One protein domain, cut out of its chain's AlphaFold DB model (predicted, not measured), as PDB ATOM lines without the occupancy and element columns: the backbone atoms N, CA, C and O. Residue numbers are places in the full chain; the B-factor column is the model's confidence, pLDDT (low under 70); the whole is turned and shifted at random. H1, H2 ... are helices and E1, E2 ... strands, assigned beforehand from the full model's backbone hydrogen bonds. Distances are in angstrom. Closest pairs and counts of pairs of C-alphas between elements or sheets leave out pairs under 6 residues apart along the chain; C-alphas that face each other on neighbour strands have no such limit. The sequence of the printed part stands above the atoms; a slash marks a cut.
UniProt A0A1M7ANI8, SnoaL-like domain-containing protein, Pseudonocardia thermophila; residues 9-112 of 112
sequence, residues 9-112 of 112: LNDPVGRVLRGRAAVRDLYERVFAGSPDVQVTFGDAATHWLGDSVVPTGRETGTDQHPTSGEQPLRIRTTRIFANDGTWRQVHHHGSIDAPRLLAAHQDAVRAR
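This is residues 9 to 112 of the 112 residues of the protein "SnoaL-like domain-containing protein" of Pseudonocardia thermophila (UniProt A0A1M7ANI8). A long antiparallel sheet of four strands, E2 to E5, bends into a twisted arch; H2 packs across the strands near one end of the sheet, and H1 stands off the sheet on the hollow side of the arch. The short strand E1 leads straight into H1, after an opening stretch, residues 9 to 15, with no named element. The printed part has 104 residues, with two named helices and five named strands in the order E1 H1 E2 E3 E4 E5 H2; the sheet's order is E2 - E3 - E4 - E5, and the class is mixed, helices and strands. The whole is compact, with a radius of gyration of the C-alphas of 14.6 A and spans of 45 by 30 by 21 A.

Begin at E1, residues 16 to 18, which pairs with no named strand. A tight link joins it to H1, residues 19 to 32, and their closest C-alphas, those of Leu 17 and Val 23, are 6.0 A apart. H1 is not on the sheet formed by E2, residues 36 to 49, E3, residues 52 to 65, E4, residues 69 to 83, and E5, residues 87 to 95. These four strands form a meander, each the antiparallel neighbour of the one before, and each successive pair is a hairpin. Look between E2 and E3 for N 40 and O 60, 2.8 A apart, within hydrogen-bond range; between E3 and E4, N 59 and O 75 are at 2.8 A; between E4 and E5, N 78 and O 93 are at 2.9 A. E2 bends by 72 degrees at residue 43, and E4 by 61 degrees at residue 76. H2, residues 99 to 110, is on the sheet over E4 at a height of 7.8 A, across the strands at 85 degrees to E4 on the local plane. Their closest C-alphas, those of Pro 72 and Leu 101, are 7.4 A apart. H1 and H2 are apart. In H1 and H2 every O i to N i+4 pair is within hydrogen-bond range.

Find C-alpha 16 at (15.200, -35.976, 49.935), where E1 begins. H1 starts at C-alpha 19 and runs 20.5 A. From C-alpha 36 at (36.394, -40.649, 58.545), E2 runs 34.0 A; E3 then runs 35.3 A, E4 39.4 A and E5 23.5 A. H2 covers 16.5 A and ends at C-alpha 110, (21.822, -37.694, 64.802).

The C-alphas of Gly 50 and Thr 67 are the two farthest apart, at 45.8 A, and the outline is only just elongated. The printed part has no cut, and the six links between named elements are tight. It ends at Arg 112, the chain's last residue. Mean pLDDT of the printed part is 94.1, and no printed residue is under 70.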
ATOM      1  N   LEU A   9      19.351 -35.654  45.854       97.69
ATOM      2  CA  LEU A   9      20.045 -36.600  46.721       97.69
ATOM      3  C   LEU A   9      19.027 -37.225  47.672       97.69
ATOM      4  O   LEU A   9      18.431 -36.522  48.489       97.69
ATOM      5  N   ASN A  10      18.870 -38.539  47.567       97.56
ATOM      6  CA  ASN A  10      18.099 -39.358  48.489       97.56
ATOM      7  C   ASN A  10      19.082 -40.164  49.321       97.56
ATOM      8  O   ASN A  10      19.805 -40.997  48.772       97.56
ATOM      9  N   ASP A  11      19.138 -39.904  50.618       94.25
ATOM     10  CA  ASP A  11      20.084 -40.592  51.484       94.25
ATOM     11  C   ASP A  11      19.435 -41.720  52.301       94.25
ATOM     12  O   ASP A  11      18.205 -41.778  52.428       94.25
ATOM     13  N   PRO A  12      20.251 -42.617  52.888       94.00
ATOM     14  CA  PRO A  12      19.724 -43.747  53.641       94.00
ATOM     15  C   PRO A  12      18.876 -43.364  54.855       94.00
ATOM     16  O   PRO A  12      18.046 -44.165  55.271       94.00
ATOM     17  N   VAL A  13      19.047 -42.166  55.428       92.38
ATOM     18  CA  VAL A  13      18.263 -41.728  56.596       92.38
ATOM     19  C   VAL A  13      16.888 -41.165  56.216       92.38
ATOM     20  O   VAL A  13      16.128 -40.772  57.100       92.38
ATOM     21  N   GLY A  14      16.540 -41.178  54.924       87.56
ATOM     22  CA  GLY A  14      15.217 -40.827  54.409       87.56
ATOM     23  C   GLY A  14      15.069 -39.366  53.992       87.56
ATOM     24  O   GLY A  14      13.953 -38.926  53.714       87.56
ATOM     25  N   ARG A  15      16.162 -38.592  53.931       93.00
ATOM     26  CA  ARG A  15      16.107 -37.210  53.436       93.00
ATOM     27  C   ARG A  15      16.043 -37.213  51.911       93.00
ATOM     28  O   ARG A  15      16.716 -37.995  51.247       93.00
ATOM     29  N   VAL A  16      15.263 -36.282  51.367       96.62
ATOM     30  CA  VAL A  16      15.200 -35.976  49.935       96.62
ATOM     31  C   VAL A  16      15.592 -34.515  49.756       96.62
ATOM     32  O   VAL A  16      14.809 -33.615  50.062       96.62
ATOM     33  N   LEU A  17      16.812 -34.274  49.284       96.81
ATOM     34  CA  LEU A  17      17.328 -32.932  49.014       96.81
ATOM     35  C   LEU A  17      17.178 -32.612  47.533       96.81
ATOM     36  O   LEU A  17      17.560 -33.431  46.701       96.81
ATOM     37  N   ARG A  18      16.652 -31.425  47.213       97.06
ATOM     38  CA  ARG A  18      16.435 -30.958  45.837       97.06
ATOM     39  C   ARG A  18      17.244 -29.710  45.527       97.06
ATOM     40  O   ARG A  18      17.367 -28.820  46.366       97.06
ATOM     41  N   GLY A  19      17.748 -29.650  44.302       96.62
ATOM     42  CA  GLY A  19      18.606 -28.585  43.816       96.62
ATOM     43  C   GLY A  19      20.039 -28.691  44.338       96.62
ATOM     44  O   GLY A  19      20.325 -29.225  45.414       96.62
ATOM     45  N   ARG A  20      20.973 -28.136  43.565       95.12
ATOM     46  CA  ARG A  20      22.406 -28.159  43.885       95.12
ATOM     47  C   ARG A  20      22.730 -27.549  45.248       95.12
ATOM     48  O   ARG A  20      23.573 -28.100  45.950       95.12
ATOM     49  N   ALA A  21      22.096 -26.429  45.601       95.19
ATOM     50  CA  ALA A  21      22.384 -25.702  46.837       95.19
ATOM     51  C   ALA A  21      22.156 -26.582  48.075       95.19
ATOM     52  O   ALA A  21      23.082 -26.791  48.845       95.19
ATOM     53  N   ALA A  22      20.985 -27.216  48.196       95.69
ATOM     54  CA  ALA A  22      20.677 -28.078  49.340       95.69
ATOM     55  C   ALA A  22      21.635 -29.275  49.459       95.69
ATOM     56  O   ALA A  22      22.045 -29.645  50.561       95.69
ATOM     57  N   VAL A  23      22.014 -29.875  48.323       94.88
ATOM     58  CA  VAL A  23      22.988 -30.975  48.287       94.88
ATOM     59  C   VAL A  23      24.373 -30.498  48.728       94.88
ATOM     60  O   VAL A  23      25.030 -31.176  49.516       94.88
ATOM     61  N   ARG A  24      24.821 -29.341  48.226       94.38
ATOM     62  CA  ARG A  24      26.105 -28.740  48.599       94.38
ATOM     63  C   ARG A  24      26.140 -28.450  50.095       94.38
ATOM     64  O   ARG A  24      27.062 -28.910  50.756       94.38
ATOM     65  N   ASP A  25      25.118 -27.787  50.627       94.94
ATOM     66  CA  ASP A  25      25.059 -27.408  52.039       94.94
ATOM     67  C   ASP A  25      25.095 -28.648  52.958       94.94
ATOM     68  O   ASP A  25      25.670 -28.606  54.045       94.94
ATOM     69  N   LEU A  26      24.507 -29.783  52.539       92.62
ATOM     70  CA  LEU A  26      24.675 -31.055  53.252       92.62
ATOM     71  C   LEU A  26      26.138 -31.501  53.267       92.62
ATOM     72  O   LEU A  26      26.659 -31.792  54.341       92.62
ATOM     73  N   TYR A  27      26.781 -31.593  52.103       91.75
ATOM     74  CA  TYR A  27      28.164 -32.061  52.028       91.75
ATOM     75  C   TYR A  27      29.131 -31.120  52.749       91.75
ATOM     76  O   TYR A  27      30.043 -31.606  53.404       91.75
ATOM     77  N   GLU A  28      28.908 -29.807  52.711       93.81
ATOM     78  CA  GLU A  28      29.682 -28.835  53.490       93.81
ATOM     79  C   GLU A  28      29.612 -29.133  54.990       93.81
ATOM     80  O   GLU A  28      30.654 -29.221  55.636       93.81
ATOM     81  N   ARG A  29      28.415 -29.384  55.544       90.38
ATOM     82  CA  ARG A  29      28.272 -29.797  56.953       90.38
ATOM     83  C   ARG A  29      28.961 -31.129  57.241       90.38
ATOM     84  O   ARG A  29      29.613 -31.263  58.270       90.38
ATOM     85  N   VAL A  30      28.823 -32.102  56.340       88.00
ATOM     86  CA  VAL A  30      29.459 -33.420  56.488       88.00
ATOM     87  C   VAL A  30      30.980 -33.281  56.528       88.00
ATOM     88  O   VAL A  30      31.593 -33.811  57.445       88.00
ATOM     89  N   PHE A  31      31.580 -32.545  55.588       88.38
ATOM     90  CA  PHE A  31      33.032 -32.359  55.510       88.38
ATOM     91  C   PHE A  31      33.587 -31.442  56.604       88.38
ATOM     92  O   PHE A  31      34.705 -31.668  57.058       88.38
ATOM     93  N   ALA A  32      32.812 -30.462  57.078       88.38
ATOM     94  CA  ALA A  32      33.186 -29.649  58.237       88.38
ATOM     95  C   ALA A  32      33.307 -30.485  59.524       88.38
ATOM     96  O   ALA A  32      34.082 -30.136  60.409       88.38
ATOM     97  N   GLY A  33      32.577 -31.601  59.614       82.75
ATOM     98  CA  GLY A  33      32.646 -32.553  60.723       82.75
ATOM     99  C   GLY A  33      33.793 -33.566  60.641       82.75
ATOM    100  O   GLY A  33      33.732 -34.560  61.359       82.75
ATOM    101  N   SER A  34      34.788 -33.366  59.764       81.00
ATOM    102  CA  SER A  34      35.949 -34.259  59.572       81.00
ATOM    103  C   SER A  34      35.563 -35.746  59.484       81.00
ATOM    104  O   SER A  34      35.952 -36.538  60.341       81.00
ATOM    105  N   PRO A  35      34.752 -36.139  58.485       84.06
ATOM    106  CA  PRO A  35      34.245 -37.497  58.383       84.06
ATOM    107  C   PRO A  35      35.399 -38.455  58.084       84.06
ATOM    108  O   PRO A  35      36.172 -38.224  57.156       84.06
ATOM    109  N   ASP A  36      35.473 -39.552  58.827       91.88
ATOM    110  CA  ASP A  36      36.394 -40.649  58.545       91.88
ATOM    111  C   ASP A  36      35.582 -41.841  58.039       91.88
ATOM    112  O   ASP A  36      35.120 -42.699  58.788       91.88
ATOM    113  N   VAL A  37      35.314 -41.800  56.734       92.50
ATOM    114  CA  VAL A  37      34.476 -42.766  56.028       92.50
ATOM    115  C   VAL A  37      35.306 -43.421  54.939       92.50
ATOM    116  O   VAL A  37      35.828 -42.744  54.053       92.50
ATOM    117  N   GLN A  38      35.375 -44.747  54.968       95.56
ATOM    118  CA  GLN A  38      36.000 -45.556  53.927       95.56
ATOM    119  C   GLN A  38      34.944 -46.464  53.322       95.56
ATOM    120  O   GLN A  38      34.280 -47.209  54.035       95.56
ATOM    121  N   VAL A  39      34.783 -46.425  52.000       96.38
ATOM    122  CA  VAL A  39      33.857 -47.307  51.286       96.38
ATOM    123  C   VAL A  39      34.505 -47.855  50.026       96.38
ATOM    124  O   VAL A  39      35.185 -47.148  49.289       96.38
ATOM    125  N   THR A  40      34.255 -49.131  49.760       98.12
ATOM    126  CA  THR A  40      34.551 -49.777  48.485       98.12
ATOM    127  C   THR A  40      33.269 -49.854  47.673       98.12
ATOM    128  O   THR A  40      32.248 -50.344  48.167       98.12
ATOM    129  N   PHE A  41      33.325 -49.388  46.426       97.81
ATOM    130  CA  PHE A  41      32.249 -49.587  45.465       97.81
ATOM    131  C   PHE A  41      32.424 -50.942  44.773       97.81
ATOM    132  O   PHE A  41      33.437 -51.187  44.119       97.81
ATOM    133  N   GLY A  42      31.452 -51.834  44.937       97.62
ATOM    134  CA  GLY A  42      31.444 -53.176  44.356       97.62
ATOM    135  C   GLY A  42      30.050 -53.569  43.878       97.62
ATOM    136  O   GLY A  42      29.125 -52.761  43.951       97.62
ATOM    137  N   ASP A  43      29.893 -54.806  43.392       97.44
ATOM    138  CA  ASP A  43      28.626 -55.283  42.795       97.44
ATOM    139  C   ASP A  43      28.126 -54.319  41.698       97.44
ATOM    140  O   ASP A  43      26.956 -53.949  41.629       97.44
ATOM    141  N   ALA A  44      29.079 -53.802  40.916       96.44
ATOM    142  CA  ALA A  44      28.857 -52.687  40.017       96.44
ATOM    143  C   ALA A  44      28.221 -53.153  38.706       96.44
ATOM    144  O   ALA A  44      28.741 -54.036  38.024       96.44
ATOM    145  N   ALA A  45      27.147 -52.481  38.315       98.12
ATOM    146  CA  ALA A  45      26.587 -52.535  36.975       98.12
ATOM    147  C   ALA A  45      26.412 -51.109  36.454       98.12
ATOM    148  O   ALA A  45      26.047 -50.204  37.204       98.12
ATOM    149  N   THR A  46      26.661 -50.913  35.165       98.00
ATOM    150  CA  THR A  46      26.599 -49.595  34.533       98.00
ATOM    151  C   THR A  46      25.753 -49.683  33.279       98.00
ATOM    152  O   THR A  46      26.051 -50.473  32.386       98.00
ATOM    153  N   HIS A  47      24.723 -48.845  33.203       98.31
ATOM    154  CA  HIS A  47      23.867 -48.729  32.025       98.31
ATOM    155  C   HIS A  47      24.071 -47.368  31.369       98.31
ATOM    156  O   HIS A  47      24.113 -46.348  32.053       98.31
ATOM    157  N   TRP A  48      24.171 -47.351  30.045       98.06
ATOM    158  CA  TRP A  48      24.231 -46.124  29.252       98.06
ATOM    159  C   TRP A  48      22.848 -45.819  28.679       98.06
ATOM    160  O   TRP A  48      22.188 -46.715  28.157       98.06
ATOM    161  N   LEU A  49      22.409 -44.566  28.788       96.25
ATOM    162  CA  LEU A  49      21.099 -44.082  28.354       96.25
ATOM    163  C   LEU A  49      21.291 -42.770  27.581       96.25
ATOM    164  O   LEU A  49      21.235 -41.687  28.163       96.25
ATOM    165  N   GLY A  50      21.565 -42.866  26.278       96.31
ATOM    166  CA  GLY A  50      21.956 -41.703  25.471       96.31
ATOM    167  C   GLY A  50      23.206 -41.031  26.049       96.31
ATOM    168  O   GLY A  50      24.187 -41.711  26.341       96.31
ATOM    169  N   ASP A  51      23.132 -39.721  26.293       96.50
ATOM    170  CA  ASP A  51      24.211 -38.924  26.902       96.50
ATOM    171  C   ASP A  51      24.268 -39.030  28.438       96.50
ATOM    172  O   ASP A  51      24.829 -38.176  29.127       96.50
ATOM    173  N   SER A  52      23.653 -40.065  29.012       97.88
ATOM    174  CA  SER A  52      23.648 -40.325  30.451       97.88
ATOM    175  C   SER A  52      24.192 -41.708  30.785       97.88
ATOM    176  O   SER A  52      24.121 -42.645  29.990       97.88
ATOM    177  N   VAL A  53      24.702 -41.850  32.006       98.38
ATOM    178  CA  VAL A  53      25.171 -43.117  32.563       98.38
ATOM    179  C   VAL A  53      24.584 -43.339  33.955       98.38
ATOM    180  O   VAL A  53      24.505 -42.423  34.777       98.38
ATOM    181  N   VAL A  54      24.163 -44.576  34.208       98.56
ATOM    182  CA  VAL A  54      23.522 -45.021  35.446       98.56
ATOM    183  C   VAL A  54      24.366 -46.127  36.078       98.56
ATOM    184  O   VAL A  54      24.136 -47.310  35.807       98.56
ATOM    185  N   PRO A  55      25.386 -45.774  36.879       98.31
ATOM    186  CA  PRO A  55      26.067 -46.741  37.720       98.31
ATOM    187  C   PRO A  55      25.193 -47.113  38.926       98.31
ATOM    188  O   PRO A  55      24.658 -46.263  39.646       98.31
ATOM    189  N   THR A  56      25.089 -48.414  39.153       98.56
ATOM    190  CA  THR A  56      24.406 -49.043  40.283       98.56
ATOM    191  C   THR A  56      25.362 -50.001  40.969       98.56
ATOM    192  O   THR A  56      26.193 -50.611  40.298       98.56
ATOM    193  N   GLY A  57      25.242 -50.164  42.279       98.19
ATOM    194  CA  GLY A  57      26.037 -51.153  42.998       98.19
ATOM    195  C   GLY A  57      25.938 -50.993  44.502       98.19
ATOM    196  O   GLY A  57      24.926 -50.521  45.031       98.19
ATOM    197  N   ARG A  58      27.002 -51.384  45.197       98.06
ATOM    198  CA  ARG A  58      27.094 -51.346  46.655       98.06
ATOM    199  C   ARG A  58      28.293 -50.535  47.108       98.06
ATOM    200  O   ARG A  58      29.404 -50.773  46.656       98.06
ATOM    201  N   GLU A  59      28.073 -49.650  48.066       97.81
ATOM    202  CA  GLU A  59      29.114 -48.982  48.841       97.81
ATOM    203  C   GLU A  59      29.219 -49.723  50.185       97.81
ATOM    204  O   GLU A  59      28.291 -49.700  50.998       97.81
ATOM    205  N   THR A  60      30.311 -50.466  50.387       97.75
ATOM    206  CA  THR A  60      30.554 -51.246  51.616       97.75
ATOM    207  C   THR A  60      31.812 -50.758  52.311       97.75
ATOM    208  O   THR A  60      32.849 -50.623  51.667       97.75
ATOM    209  N   GLY A  61      31.743 -50.528  53.617       96.44
ATOM    210  CA  GLY A  61      32.898 -50.095  54.395       96.44
ATOM    211  C   GLY A  61      32.510 -49.631  55.789       96.44
ATOM    212  O   GLY A  61      31.664 -50.269  56.415       96.44
ATOM    213  N   THR A  62      33.125 -48.559  56.278       95.62
ATOM    214  CA  THR A  62      32.997 -48.105  57.667       95.62
ATOM    215  C   THR A  62      32.960 -46.579  57.787       95.62
ATOM    216  O   THR A  62      33.487 -45.864  56.934       95.62
ATOM    217  N   ASP A  63      32.308 -46.092  58.844       92.06
ATOM    218  CA  ASP A  63      32.337 -44.703  59.323       92.06
ATOM    219  C   ASP A  63      32.884 -44.687  60.756       92.06
ATOM    220  O   ASP A  63      32.296 -45.316  61.639       92.06
ATOM    221  N   GLN A  64      33.997 -43.999  61.011       92.38
ATOM    222  CA  GLN A  64      34.516 -43.811  62.365       92.38
ATOM    223  C   GLN A  64      33.772 -42.662  63.044       92.38
ATOM    224  O   GLN A  64      34.032 -41.481  62.803       92.38
ATOM    225  N   HIS A  65      32.841 -43.012  63.931       86.12
ATOM    226  CA  HIS A  65      32.109 -42.021  64.706       86.12
ATOM    227  C   HIS A  65      32.870 -41.654  65.993       86.12
ATOM    228  O   HIS A  65      33.256 -42.560  66.740       86.12
ATOM    229  N   PRO A  66      33.016 -40.358  66.343       82.44
ATOM    230  CA  PRO A  66      33.786 -39.937  67.516       82.44
ATOM    231  C   PRO A  66      33.315 -40.536  68.848       82.44
ATOM    232  O   PRO A  66      34.127 -40.751  69.744       82.44
ATOM    233  N   THR A  67      32.012 -40.799  68.997       83.25
ATOM    234  CA  THR A  67      31.433 -41.296  70.261       83.25
ATOM    235  C   THR A  67      31.048 -42.769  70.237       83.25
ATOM    236  O   THR A  67      31.086 -43.419  71.277       83.25
ATOM    237  N   SER A  68      30.666 -43.308  69.079       84.44
ATOM    238  CA  SER A  68      30.160 -44.682  68.965       84.44
ATOM    239  C   SER A  68      31.168 -45.632  68.317       84.44
ATOM    240  O   SER A  68      30.887 -46.823  68.205       84.44
ATOM    241  N   GLY A  69      32.343 -45.126  67.925       89.19
ATOM    242  CA  GLY A  69      33.383 -45.891  67.246       89.19
ATOM    243  C   GLY A  69      32.989 -46.281  65.822       89.19
ATOM    244  O   GLY A  69      32.078 -45.697  65.229       89.19
ATOM    245  N   GLU A  70      33.669 -47.290  65.287       92.56
ATOM    246  CA  GLU A  70      33.471 -47.787  63.925       92.56
ATOM    247  C   GLU A  70      32.037 -48.292  63.685       92.56
ATOM    248  O   GLU A  70      31.562 -49.214  64.350       92.56
ATOM    249  N   GLN A  71      31.354 -47.707  62.702       91.62
ATOM    250  CA  GLN A  71      30.026 -48.116  62.251       91.62
ATOM    251  C   GLN A  71      30.115 -48.763  60.865       91.62
ATOM    252  O   GLN A  71      30.632 -48.140  59.935       91.62
ATOM    253  N   PRO A  72      29.585 -49.982  60.662       94.38
ATOM    254  CA  PRO A  72      29.584 -50.607  59.346       94.38
ATOM    255  C   PRO A  72      28.608 -49.909  58.389       94.38
ATOM    256  O   PRO A  72      27.437 -49.694  58.704       94.38
ATOM    257  N   LEU A  73      29.067 -49.653  57.167       95.44
ATOM    258  CA  LEU A  73      28.279 -49.137  56.054       95.44
ATOM    259  C   LEU A  73      28.032 -50.245  55.029       95.44
ATOM    260  O   LEU A  73      28.961 -50.892  54.541       95.44
ATOM    261  N   ARG A  74      26.760 -50.463  54.689       97.19
ATOM    262  CA  ARG A  74      26.324 -51.370  53.618       97.19
ATOM    263  C   ARG A  74      25.181 -50.705  52.864       97.19
ATOM    264  O   ARG A  74      24.018 -50.875  53.220       97.19
ATOM    265  N   ILE A  75      25.534 -49.905  51.868       97.62
ATOM    266  CA  ILE A  75      24.599 -49.064  51.124       97.62
ATOM    267  C   ILE A  75      24.451 -49.634  49.718       97.62
ATOM    268  O   ILE A  75      25.444 -49.868  49.034       97.62
ATOM    269  N   ARG A  76      23.218 -49.832  49.254       97.94
ATOM    270  CA  ARG A  76      22.947 -49.966  47.814       97.94
ATOM    271  C   ARG A  76      22.801 -48.572  47.236       97.94
ATOM    272  O   ARG A  76      22.072 -47.760  47.807       97.94
ATOM    273  N   THR A  77      23.466 -48.310  46.122       98.25
ATOM    274  CA  THR A  77      23.470 -46.991  45.501       98.25
ATOM    275  C   THR A  77      23.058 -47.055  44.038       98.25
ATOM    276  O   THR A  77      23.358 -48.009  43.316       98.25
ATOM    277  N   THR A  78      22.346 -46.025  43.606       98.38
ATOM    278  CA  THR A  78      22.102 -45.703  42.202       98.38
ATOM    279  C   THR A  78      22.469 -44.246  42.001       98.38
ATOM    280  O   THR A  78      22.000 -43.368  42.730       98.38
ATOM    281  N   ARG A  79      23.300 -43.972  41.002       98.12
ATOM    282  CA  ARG A  79      23.631 -42.608  40.596       98.12
ATOM    283  C   ARG A  79      23.260 -42.429  39.138       98.12
ATOM    284  O   ARG A  79      23.255 -43.386  38.373       98.12
ATOM    285  N   ILE A  80      22.948 -41.199  38.765       98.25
ATOM    286  CA  ILE A  80      22.726 -40.820  37.374       98.25
ATOM    287  C   ILE A  80      23.643 -39.646  37.089       98.25
ATOM    288  O   ILE A  80      23.602 -38.632  37.797       98.25
ATOM    289  N   PHE A  81      24.461 -39.792  36.056       98.38
ATOM    290  CA  PHE A  81      25.289 -38.726  35.519       98.38
ATOM    291  C   PHE A  81      24.813 -38.411  34.109       98.38
ATOM    292  O   PHE A  81      24.619 -39.325  33.315       98.38
ATOM    293  N   ALA A  82      24.642 -37.129  33.812       97.62
ATOM    294  CA  ALA A  82      24.362 -36.633  32.473       97.62
ATOM    295  C   ALA A  82      25.594 -35.891  31.944       97.62
ATOM    296  O   ALA A  82      26.347 -35.300  32.730       97.62
ATOM    297  N   ASN A  83      25.796 -35.933  30.630       97.00
ATOM    298  CA  ASN A  83      26.831 -35.187  29.932       97.00
ATOM    299  C   ASN A  83      26.204 -34.106  29.045       97.00
ATOM    300  O   ASN A  83      25.557 -34.407  28.050       97.00
ATOM    301  N   ASP A  84      26.440 -32.844  29.388       91.00
ATOM    302  CA  ASP A  84      26.022 -31.649  28.638       91.00
ATOM    303  C   ASP A  84      27.245 -30.822  28.184       91.00
ATOM    304  O   ASP A  84      27.239 -29.591  28.176       91.00
ATOM    305  N   GLY A  85      28.341 -31.517  27.861       95.00
ATOM    306  CA  GLY A  85      29.674 -30.944  27.651       95.00
ATOM    307  C   GLY A  85      30.618 -31.195  28.831       95.00
ATOM    308  O   GLY A  85      31.833 -31.053  28.697       95.00
ATOM    309  N   THR A  86      30.087 -31.620  29.979       95.88
ATOM    310  CA  THR A  86      30.863 -32.221  31.066       95.88
ATOM    311  C   THR A  86      29.993 -33.166  31.896       95.88
ATOM    312  O   THR A  86      28.781 -32.990  32.001       95.88
ATOM    313  N   TRP A  87      30.608 -34.173  32.516       97.50
ATOM    314  CA  TRP A  87      29.893 -35.133  33.351       97.50
ATOM    315  C   TRP A  87      29.443 -34.501  34.665       97.50
ATOM    316  O   TRP A  87      30.255 -34.061  35.482       97.50
ATOM    317  N   ARG A  88      28.131 -34.507  34.911       97.00
ATOM    318  CA  ARG A  88      27.547 -34.005  36.158       97.00
ATOM    319  C   ARG A  88      26.542 -34.998  36.714       97.00
ATOM    320  O   ARG A  88      25.663 -35.480  36.013       97.00
ATOM    321  N   GLN A  89      26.645 -35.267  38.014       97.50
ATOM    322  CA  GLN A  89      25.633 -36.051  38.717       97.50
ATOM    323  C   GLN A  89      24.320 -35.255  38.789       97.50
ATOM    324  O   GLN A  89      24.330 -34.102  39.234       97.50
ATOM    325  N   VAL A  90      23.220 -35.870  38.362       97.50
ATOM    326  CA  VAL A  90      21.853 -35.317  38.423       97.50
ATOM    327  C   VAL A  90      21.009 -36.016  39.489       97.50
ATOM    328  O   VAL A  90      20.105 -35.414  40.059       97.50
ATOM    329  N   HIS A  91      21.342 -37.262  39.830       98.06
ATOM    330  CA  HIS A  91      20.659 -38.013  40.877       98.06
ATOM    331  C   HIS A  91      21.640 -38.880  41.664       98.06
ATOM    332  O   HIS A  91      22.559 -39.466  41.089       98.06
ATOM    333  N   HIS A  92      21.422 -38.990  42.971       98.06
ATOM    334  CA  HIS A  92      22.061 -39.985  43.825       98.06
ATOM    335  C   HIS A  92      21.033 -40.526  44.813       98.06
ATOM    336  O   HIS A  92      20.396 -39.759  45.529       98.06
ATOM    337  N   HIS A  93      20.893 -41.843  44.847       98.38
ATOM    338  CA  HIS A  93      20.069 -42.562  45.800       98.38
ATOM    339  C   HIS A  93      20.927 -43.581  46.534       98.38
ATOM    340  O   HIS A  93      21.485 -44.467  45.892       98.38
ATOM    341  N   GLY A  94      20.974 -43.494  47.860       97.62
ATOM    342  CA  GLY A  94      21.540 -44.517  48.732       97.62
ATOM    343  C   GLY A  94      20.472 -45.097  49.656       97.62
ATOM    344  O   GLY A  94      19.686 -44.353  50.233       97.62
ATOM    345  N   SER A  95      20.457 -46.417  49.831       97.62
ATOM    346  CA  SER A  95      19.558 -47.103  50.770       97.62
ATOM    347  C   SER A  95      20.319 -48.114  51.625       97.62
ATOM    348  O   SER A  95      21.177 -48.819  51.091       97.62
ATOM    349  N   ILE A  96      19.957 -48.232  52.907       97.50
ATOM    350  CA  ILE A  96      20.390 -49.323  53.792       97.50
ATOM    351  C   ILE A  96      19.178 -50.203  54.097       97.50
ATOM    352  O   ILE A  96      18.198 -49.763  54.689       97.50
ATOM    353  N   ASP A  97      19.254 -51.456  53.678       93.75
ATOM    354  CA  ASP A  97      18.148 -52.414  53.681       93.75
ATOM    355  C   ASP A  97      18.093 -53.268  54.947       93.75
ATOM    356  O   ASP A  97      17.026 -53.748  55.322       93.75
ATOM    357  N   ALA A  98      19.228 -53.459  55.621       95.38
ATOM    358  CA  ALA A  98      19.263 -54.165  56.892       95.38
ATOM    359  C   ALA A  98      18.746 -53.232  58.006       95.38
ATOM    360  O   ALA A  98      19.440 -52.265  58.330       95.38
ATOM    361  N   PRO A  99      17.598 -53.517  58.657       95.56
ATOM    362  CA  PRO A  99      16.971 -52.570  59.586       95.56
ATOM    363  C   PRO A  99      17.871 -52.166  60.755       95.56
ATOM    364  O   PRO A  99      17.891 -51.009  61.157       95.56
ATOM    365  N   ARG A 100      18.673 -53.110  61.268       95.31
ATOM    366  CA  ARG A 100      19.637 -52.839  62.345       95.31
ATOM    367  C   ARG A 100      20.755 -51.891  61.906       95.31
ATOM    368  O   ARG A 100      21.143 -51.029  62.681       95.31
ATOM    369  N   LEU A 101      21.252 -52.040  60.675       94.75
ATOM    370  CA  LEU A 101      22.283 -51.149  60.133       94.75
ATOM    371  C   LEU A 101      21.710 -49.767  59.822       94.75
ATOM    372  O   LEU A 101      22.373 -48.767  60.067       94.75
ATOM    373  N   LEU A 102      20.470 -49.705  59.327       96.19
ATOM    374  CA  LEU A 102      19.777 -48.441  59.098       96.19
ATOM    375  C   LEU A 102      19.586 -47.672  60.411       96.19
ATOM    376  O   LEU A 102      19.902 -46.487  60.461       96.19
ATOM    377  N   ALA A 103      19.123 -48.344  61.469       94.44
ATOM    378  CA  ALA A 103      18.963 -47.734  62.788       94.44
ATOM    379  C   ALA A 103      20.298 -47.195  63.328       94.44
ATOM    380  O   ALA A 103      20.383 -46.018  63.665       94.44
ATOM    381  N   ALA A 104      21.361 -48.009  63.298       91.50
ATOM    382  CA  ALA A 104      22.693 -47.582  63.730       91.50
ATOM    383  C   ALA A 104      23.206 -46.366  62.934       91.50
ATOM    384  O   ALA A 104      23.733 -45.416  63.508       91.50
ATOM    385  N   HIS A 105      22.996 -46.355  61.613       92.69
ATOM    386  CA  HIS A 105      23.379 -45.229  60.765       92.69
ATOM    387  C   HIS A 105      22.568 -43.961  61.074       92.69
ATOM    388  O   HIS A 105      23.123 -42.865  61.118       92.69
ATOM    389  N   GLN A 106      21.262 -44.088  61.321       93.19
ATOM    390  CA  GLN A 106      20.420 -42.960  61.726       93.19
ATOM    391  C   GLN A 106      20.856 -42.372  63.070       93.19
ATOM    392  O   GLN A 106      20.873 -41.150  63.212       93.19
ATOM    393  N   ASP A 107      21.221 -43.213  64.035       90.88
ATOM    394  CA  ASP A 107      21.693 -42.768  65.346       90.88
ATOM    395  C   ASP A 107      23.046 -42.054  65.236       90.88
ATOM    396  O   ASP A 107      23.200 -40.957  65.773       90.88
ATOM    397  N   ALA A 108      23.980 -42.597  64.447       87.12
ATOM    398  CA  ALA A 108      25.260 -41.948  64.162       87.12
ATOM    399  C   ALA A 108      25.081 -40.580  63.477       87.12
ATOM    400  O   ALA A 108      25.737 -39.612  63.842       87.12
ATOM    401  N   VAL A 109      24.153 -40.454  62.520       87.06
ATOM    402  CA  VAL A 109      23.866 -39.167  61.857       87.06
ATOM    403  C   VAL A 109      23.233 -38.149  62.813       87.06
ATOM    404  O   VAL A 109      23.483 -36.956  62.660       87.06
ATOM    405  N   ARG A 110      22.421 -38.584  63.787       85.81
ATOM    406  CA  ARG A 110      21.822 -37.694  64.802       85.81
ATOM    407  C   ARG A 110      22.817 -37.228  65.863       85.81
ATOM    408  O   ARG A 110      22.585 -36.187  66.465       85.81
ATOM    409  N   ALA A 111      23.853 -38.017  66.128       79.62
ATOM    410  CA  ALA A 111      24.850 -37.741  67.158       79.62
ATOM    411  C   ALA A 111      26.000 -36.828  66.685       79.62
ATOM    412  O   ALA A 111      26.886 -36.529  67.488       79.62
ATOM    413  N   ARG A 112      25.987 -36.413  65.411       74.00
ATOM    414  CA  ARG A 112      26.947 -35.484  64.800       74.00
ATOM    415  C   ARG A 112      26.563 -34.018  64.979       74.00
ATOM    416  O   ARG A 112      25.349 -33.714  65.003       74.00
TER     417      ARG A 112